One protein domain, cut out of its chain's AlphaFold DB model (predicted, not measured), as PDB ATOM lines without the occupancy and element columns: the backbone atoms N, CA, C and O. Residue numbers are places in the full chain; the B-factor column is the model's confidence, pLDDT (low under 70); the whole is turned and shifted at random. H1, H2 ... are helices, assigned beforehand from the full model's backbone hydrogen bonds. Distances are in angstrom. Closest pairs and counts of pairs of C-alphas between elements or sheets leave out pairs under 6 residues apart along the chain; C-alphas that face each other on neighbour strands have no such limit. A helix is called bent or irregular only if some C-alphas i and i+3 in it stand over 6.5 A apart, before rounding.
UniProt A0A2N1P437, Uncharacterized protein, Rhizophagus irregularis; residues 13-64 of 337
ATOM      1  N   GLU A  13     -24.277  46.714  28.244       95.50
ATOM      2  CA  GLU A  13     -23.884  48.130  28.316       95.50
ATOM      3  C   GLU A  13     -22.810  48.376  29.386       95.50
ATOM      4  O   GLU A  13     -21.892  49.166  29.176       95.50
ATOM      5  N   VAL A  14     -22.876  47.660  30.516       94.38
ATOM      6  CA  VAL A  14     -21.877  47.776  31.594       94.38
ATOM      7  C   VAL A  14     -20.537  47.233  31.117       94.38
ATOM      8  O   VAL A  14     -19.502  47.866  31.327       94.38
ATOM      9  N   TRP A  15     -20.556  46.080  30.447       95.44
ATOM     10  CA  TRP A  15     -19.372  45.499  29.825       95.44
ATOM     11  C   TRP A  15     -18.767  46.440  28.775       95.44
ATOM     12  O   TRP A  15     -17.578  46.754  28.848       95.44
ATOM     13  N   LEU A  16     -19.584  46.969  27.858       94.81
ATOM     14  CA  LEU A  16     -19.114  47.874  26.810       94.81
ATOM     15  C   LEU A  16     -18.499  49.156  27.390       94.81
ATOM     16  O   LEU A  16     -17.460  49.606  26.912       94.81
ATOM     17  N   ASN A  17     -19.094  49.733  28.435       93.38
ATOM     18  CA  ASN A  17     -18.561  50.934  29.084       93.38
ATOM     19  C   ASN A  17     -17.206  50.679  29.762       93.38
ATOM     20  O   ASN A  17     -16.307  51.522  29.676       93.38
ATOM     21  N   LYS A  18     -17.019  49.507  30.386       93.06
ATOM     22  CA  LYS A  18     -15.713  49.090  30.926       93.06
ATOM     23  C   LYS A  18     -14.675  48.939  29.814       93.06
ATOM     24  O   LYS A  18     -13.561  49.442  29.949       93.06
ATOM     25  N   LEU A  19     -15.053  48.314  28.699       93.19
ATOM     26  CA  LEU A  19     -14.182  48.136  27.538       93.19
ATOM     27  C   LEU A  19     -13.785  49.482  26.916       93.19
ATOM     28  O   LEU A  19     -12.602  49.723  26.695       93.19
ATOM     29  N   LYS A  20     -14.738  50.401  26.709       92.31
ATOM     30  CA  LYS A  20     -14.448  51.761  26.224       92.31
ATOM     31  C   LYS A  20     -13.489  52.501  27.155       92.31
ATOM     32  O   LYS A  20     -12.521  53.092  26.688       92.31
ATOM     33  N   SER A  21     -13.711  52.409  28.467       92.38
ATOM     34  CA  SER A  21     -12.819  53.005  29.471       92.38
ATOM     35  C   SER A  21     -11.392  52.460  29.355       92.38
ATOM     36  O   SER A  21     -10.436  53.233  29.369       92.38
ATOM     37  N   PHE A  22     -11.245  51.146  29.160       93.19
ATOM     38  CA  PHE A  22      -9.955  50.518  28.885       93.19
ATOM     39  C   PHE A  22      -9.320  51.030  27.580       93.19
ATOM     40  O   PHE A  22      -8.141  51.381  27.574       93.19
ATOM     41  N   CYS A  23     -10.076  51.121  26.483       92.44
ATOM     42  CA  CYS A  23      -9.575  51.637  25.205       92.44
ATOM     43  C   CYS A  23      -9.040  53.068  25.336       92.44
ATOM     44  O   CYS A  23      -7.915  53.338  24.912       92.44
ATOM     45  N   TYR A  24      -9.794  53.957  25.986       91.38
ATOM     46  CA  TYR A  24      -9.380  55.344  26.186       91.38
ATOM     47  C   TYR A  24      -8.127  55.463  27.059       91.38
ATOM     48  O   TYR A  24      -7.239  56.247  26.735       91.38
ATOM     49  N   GLN A  25      -7.996  54.640  28.104       92.19
ATOM     50  CA  GLN A  25      -6.776  54.579  28.923       92.19
ATOM     51  C   GLN A  25      -5.533  54.147  28.126       92.19
ATOM     52  O   GLN A  25      -4.418  54.503  28.496       92.19
ATOM     53  N   ASN A  26      -5.720  53.405  27.032       90.94
ATOM     54  CA  ASN A  26      -4.651  52.928  26.155       90.94
ATOM     55  C   ASN A  26      -4.522  53.752  24.861       90.94
ATOM     56  O   ASN A  26      -3.916  53.290  23.896       90.94
ATOM     57  N   ASN A  27      -5.083  54.967  24.821       90.75
ATOM     58  CA  ASN A  27      -5.057  55.866  23.660       90.75
ATOM     59  C   ASN A  27      -5.694  55.281  22.383       90.75
ATOM     60  O   ASN A  27      -5.414  55.737  21.274       90.75
ATOM     61  N   ILE A  28      -6.587  54.298  22.520       90.12
ATOM     62  CA  ILE A  28      -7.424  53.814  21.421       90.12
ATOM     63  C   ILE A  28      -8.670  54.700  21.395       90.12
ATOM     64  O   ILE A  28      -9.624  54.468  22.132       90.12
ATOM     65  N   THR A  29      -8.633  55.748  20.579       89.69
ATOM     66  CA  THR A  29      -9.671  56.797  20.546       89.69
ATOM     67  C   THR A  29     -10.522  56.784  19.278       89.69
ATOM     68  O   THR A  29     -11.538  57.468  19.220       89.69
ATOM     69  N   ILE A  30     -10.129  56.005  18.266       91.88
ATOM     70  CA  ILE A  30     -10.857  55.887  16.998       91.88
ATOM     71  C   ILE A  30     -11.975  54.853  17.161       91.88
ATOM     72  O   ILE A  30     -11.692  53.668  17.346       91.88
ATOM     73  N   ASP A  31     -13.230  55.287  17.032       88.50
ATOM     74  CA  ASP A  31     -14.412  54.436  17.233       88.50
ATOM     75  C   ASP A  31     -14.413  53.175  16.358       88.50
ATOM     76  O   ASP A  31     -14.760  52.102  16.846       88.50
ATOM     77  N   GLU A  32     -13.953  53.247  15.104       91.44
ATOM     78  CA  GLU A  32     -13.835  52.068  14.232       91.44
ATOM     79  C   GLU A  32     -12.861  51.014  14.779       91.44
ATOM     80  O   GLU A  32     -13.111  49.808  14.677       91.44
ATOM     81  N   ASN A  33     -11.753  51.455  15.382       91.38
ATOM     82  CA  ASN A  33     -10.771  50.559  15.987       91.38
ATOM     83  C   ASN A  33     -11.334  49.931  17.263       91.38
ATOM     84  O   ASN A  33     -11.181  48.726  17.465       91.38
ATOM     85  N   ILE A  34     -12.034  50.721  18.083       92.88
ATOM     86  CA  ILE A  34     -12.724  50.227  19.280       92.88
ATOM     87  C   ILE A  34     -13.801  49.213  18.879       92.88
ATOM     88  O   ILE A  34     -13.885  48.151  19.482       92.88
ATOM     89  N   LEU A  35     -14.584  49.479  17.830       94.31
ATOM     90  CA  LEU A  35     -15.631  48.577  17.352       94.31
ATOM     91  C   LEU A  35     -15.059  47.236  16.874       94.31
ATOM     92  O   LEU A  35     -15.563  46.179  17.261       94.31
ATOM     93  N   LYS A  36     -13.987  47.262  16.068       92.50
ATOM     94  CA  LYS A  36     -13.276  46.042  15.646       92.50
ATOM     95  C   LYS A  36     -12.758  45.266  16.855       92.50
ATOM     96  O   LYS A  36     -12.952  44.057  16.925       92.50
ATOM     97  N   PHE A  37     -12.167  45.960  17.824       92.62
ATOM     98  CA  PHE A  37     -11.675  45.357  19.057       92.62
ATOM     99  C   PHE A  37     -12.802  44.740  19.904       92.62
ATOM    100  O   PHE A  37     -12.679  43.595  20.335       92.62
ATOM    101  N   CYS A  38     -13.942  45.424  20.052       93.44
ATOM    102  CA  CYS A  38     -15.131  44.899  20.730       93.44
ATOM    103  C   CYS A  38     -15.573  43.553  20.153       93.44
ATOM    104  O   CYS A  38     -15.843  42.629  20.916       93.44
ATOM    105  N   LYS A  39     -15.619  43.422  18.819       93.88
ATOM    106  CA  LYS A  39     -16.013  42.168  18.157       93.88
ATOM    107  C   LYS A  39     -15.096  40.998  18.521       93.88
ATOM    108  O   LYS A  39     -15.577  39.878  18.638       93.88
ATOM    109  N   THR A  40     -13.801  41.247  18.733       93.75
ATOM    110  CA  THR A  40     -12.842  40.197  19.133       93.75
ATOM    111  C   THR A  40     -13.011  39.732  20.579       93.75
ATOM    112  O   THR A  40     -12.549  38.652  20.932       93.75
ATOM    113  N   LEU A  41     -13.689  40.528  21.409       94.75
ATOM    114  CA  LEU A  41     -13.895  40.277  22.835       94.75
ATOM    115  C   LEU A  41     -15.297  39.742  23.142       94.75
ATOM    116  O   LEU A  41     -15.735  39.796  24.285       94.75
ATOM    117  N   ILE A  42     -16.010  39.222  22.146       94.69
ATOM    118  CA  ILE A  42     -17.316  38.583  22.324       94.69
ATOM    119  C   ILE A  42     -17.154  37.087  22.083       94.69
ATOM    120  O   ILE A  42     -16.488  36.670  21.134       94.69
ATOM    121  N   HIS A  43     -17.733  36.269  22.964       93.62
ATOM    122  CA  HIS A  43     -17.645  34.820  22.845       93.62
ATOM    123  C   HIS A  43     -18.187  34.356  21.476       93.62
ATOM    124  O   HIS A  43     -19.280  34.783  21.093       93.62
ATOM    125  N   PRO A  44     -17.498  33.446  20.754       91.38
ATOM    126  CA  PRO A  44     -17.857  33.067  19.381       91.38
ATOM    127  C   PRO A  44     -19.264  32.485  19.191       91.38
ATOM    128  O   PRO A  44     -19.743  32.402  18.065       91.38
ATOM    129  N   SER A  45     -19.935  32.071  20.271       91.44
ATOM    130  CA  SER A  45     -21.332  31.624  20.219       91.44
ATOM    131  C   SER A  45     -22.324  32.744  19.880       91.44
ATOM    132  O   SER A  45     -23.450  32.433  19.513       91.44
ATOM    133  N   ILE A  46     -21.932  34.019  20.006       92.81
ATOM    134  CA  ILE A  46     -22.764  35.189  19.698       92.81
ATOM    135  C   ILE A  46     -22.231  35.836  18.412       92.81
ATOM    136  O   ILE A  46     -21.153  36.432  18.399       92.81
ATOM    137  N   ASN A  47     -22.978  35.728  17.312       92.69
ATOM    138  CA  ASN A  47     -22.534  36.241  16.016       92.69
ATOM    139  C   ASN A  47     -22.762  37.758  15.880       92.69
ATOM    140  O   ASN A  47     -23.862  38.194  15.560       92.69
ATOM    141  N   VAL A  48     -21.697  38.548  16.047       94.31
ATOM    142  CA  VAL A  48     -21.695  40.019  15.881       94.31
ATOM    143  C   VAL A  48     -20.952  40.500  14.627       94.31
ATOM    144  O   VAL A  48     -20.609  41.679  14.513       94.31
ATOM    145  N   SER A  49     -20.649  39.594  13.693       90.88
ATOM    146  CA  SER A  49     -19.818  39.901  12.518       90.88
ATOM    147  C   SER A  49     -20.402  41.033  11.663       90.88
ATOM    148  O   SER A  49     -19.664  41.948  11.287       90.88
ATOM    149  N   GLU A  50     -21.720  41.031  11.468       91.25
ATOM    150  CA  GLU A  50     -22.456  41.992  10.634       91.25
ATOM    151  C   GLU A  50     -22.717  43.352  11.307       91.25
ATOM    152  O   GLU A  50     -23.128  44.290  10.631       91.25
ATOM    153  N   ALA A  51     -22.450  43.498  12.611       94.56
ATOM    154  CA  ALA A  51     -22.739  44.736  13.338       94.56
ATOM    155  C   ALA A  51     -21.803  45.888  12.935       94.56
ATOM    156  O   ALA A  51     -20.582  45.768  13.042       94.56
ATOM    157  N   ASN A  52     -22.347  47.038  12.555       94.25
ATOM    158  CA  ASN A  52     -21.590  48.219  12.122       94.25
ATOM    159  C   ASN A  52     -21.553  49.334  13.172       94.25
ATOM    160  O   ASN A  52     -20.881  50.346  12.988       94.25
ATOM    161  N   SER A  53     -22.238  49.145  14.298       96.00
ATOM    162  CA  SER A  53     -22.290  50.112  15.389       96.00
ATOM    163  C   SER A  53     -22.282  49.428  16.756       96.00
ATOM    164  O   SER A  53     -22.627  48.253  16.896       96.00
ATOM    165  N   PHE A  54     -21.916  50.173  17.803       95.62
ATOM    166  CA  PHE A  54     -22.010  49.676  19.179       95.62
ATOM    167  C   PHE A  54     -23.447  49.303  19.560       95.62
ATOM    168  O   PHE A  54     -23.653  48.310  20.251       95.62
ATOM    169  N   ASN A  55     -24.436  50.064  19.082       96.31
ATOM    170  CA  ASN A  55     -25.846  49.782  19.339       96.31
ATOM    171  C   ASN A  55     -26.283  48.467  18.685       96.31
ATOM    172  O   ASN A  55     -26.984  47.685  19.319       96.31
ATOM    173  N   GLU A  56     -25.830  48.181  17.461       97.00
ATOM    174  CA  GLU A  56     -26.078  46.887  16.813       97.00
ATOM    175  C   GLU A  56     -25.445  45.728  17.587       97.00
ATOM    176  O   GLU A  56     -26.116  44.726  17.814       97.00
ATOM    177  N   ILE A  57     -24.204  45.878  18.071       96.06
ATOM    178  CA  ILE A  57     -23.567  44.865  18.932       96.06
ATOM    179  C   ILE A  57     -24.411  44.616  20.188       96.06
ATOM    180  O   ILE A  57     -24.697  43.466  20.515       96.06
ATOM    181  N   ILE A  58     -24.828  45.678  20.885       96.38
ATOM    182  CA  ILE A  58     -25.652  45.559  22.095       96.38
ATOM    183  C   ILE A  58     -26.985  44.879  21.781       96.38
ATOM    184  O   ILE A  58     -27.384  43.989  22.527       96.38
ATOM    185  N   ASN A  59     -27.646  45.240  20.680       96.44
ATOM    186  CA  ASN A  59     -28.909  44.626  20.276       96.44
ATOM    187  C   ASN A  59     -28.745  43.130  19.991       96.44
ATOM    188  O   ASN A  59     -29.523  42.338  20.512       96.44
ATOM    189  N   ILE A  60     -27.705  42.734  19.248       96.12
ATOM    190  CA  ILE A  60     -27.406  41.318  18.986       96.12
ATOM    191  C   ILE A  60     -27.182  40.566  20.300       96.12
ATOM    192  O   ILE A  60     -27.779  39.513  20.513       96.12
ATOM    193  N   ILE A  61     -26.364  41.117  21.202       95.62
ATOM    194  CA  ILE A  61     -26.100  40.497  22.503       95.62
ATOM    195  C   ILE A  61     -27.388  40.390  23.334       95.62
ATOM    196  O   ILE A  61     -27.639  39.350  23.937       95.62
ATOM    197  N   LYS A  62     -28.222  41.437  23.374       95.50
ATOM    198  CA  LYS A  62     -29.485  41.426  24.129       95.50
ATOM    199  C   LYS A  62     -30.514  40.446  23.555       95.50
ATOM    200  O   LYS A  62     -31.365  39.970  24.302       95.50
ATOM    201  N   SER A  63     -30.448  40.145  22.258       94.50
ATOM    202  CA  SER A  63     -31.291  39.136  21.606       94.50
ATOM    203  C   SER A  63     -30.803  37.695  21.810       94.50
ATOM    204  O   SER A  63     -31.559  36.765  21.534       94.50
ATOM    205  N   ASP A  64     -29.577  37.487  22.298       94.69
ATOM    206  CA  ASP A  64     -29.036  36.156  22.570       94.69
ATOM    207  C   ASP A  64     -29.614  35.535  23.860       94.69
ATOM    208  O   ASP A  64     -29.872  36.207  24.864       94.69
TER     209      ASP A  64
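This is residues 13 to 64 of the 337 residues of an uncharacterized protein of Rhizophagus irregularis (UniProt A0A2N1P437). Three short helices sit with their centres at the corners of a triangle: H1 and H2 touch at a steep angle, and H3 lies to the side, close to both but with few contacts. After H2 a long loop, residues 41 to 53, swings out past the end of H2 and folds back to the start of H3, which runs the same way as H2. The printed part has 52 residues with three named helices, in the order H1, H2, H3, and no named strand; the class is all helix. The whole is compact, with a radius of gyration of the C-alphas of 10.6 A, and elongated, with spans of 30 by 20 by 18 A.

Find C-alpha 13 at (-23.884, 48.130, 28.316); from there H1 runs through residues 13 to 25, 18.3 A from first to last C-alpha, and ends at C-alpha 25 at (-6.776, 54.579, 28.923). Go on past five residues to Asp 31, where H2 begins; it takes residues 31 to 40 and is 14.5 A long from first to last C-alpha. Then pass residues 41 to 53, which hold no named element, and look for H3 in residues 54 to 63, 14.3 A from first to last C-alpha, ending at C-alpha 63 at (-31.291, 39.136, 21.606).

Start with H1 and look at Cys 23: its C-alpha is 6.9 A from that of Ile 34 in H2, the closest C-alphas of the two helices. H1 and H2 touch and run opposite ways at a steep tilt of 60 degrees. Next compare Leu 35 of H2 with Phe 54 of H3: their C-alphas, the closest of the two helices, are 6.7 A apart. H2 and H3 are close but not clearly touching, and they run the same way at a shallow tilt of 29 degrees. Return to Glu 13 and you find the closest C-alphas of H1 and H3, those of Glu 13 and Ile 58, 7.0 A apart. H1 and H3 are close but not clearly touching, and run opposite ways at a shallow tilt of 32 degrees, only just short of steep. Along the backbones of H1, H2 and H3, every O i to N i+4 pair is within hydrogen-bond range.

The two C-alphas farthest apart are those of Asn 27 and Ser 63, at 31.2 A, while the first and last printed C-alphas, Glu 13 and Asp 64, are 14.2 A apart. The link from H1 to H2 is tight, and the link from H2 to H3, 13 residues, is long. The printed part has no cut. In the B-factor column the model's pLDDT has a mean of 93.4 over the printed part, and no printed residue is under 70.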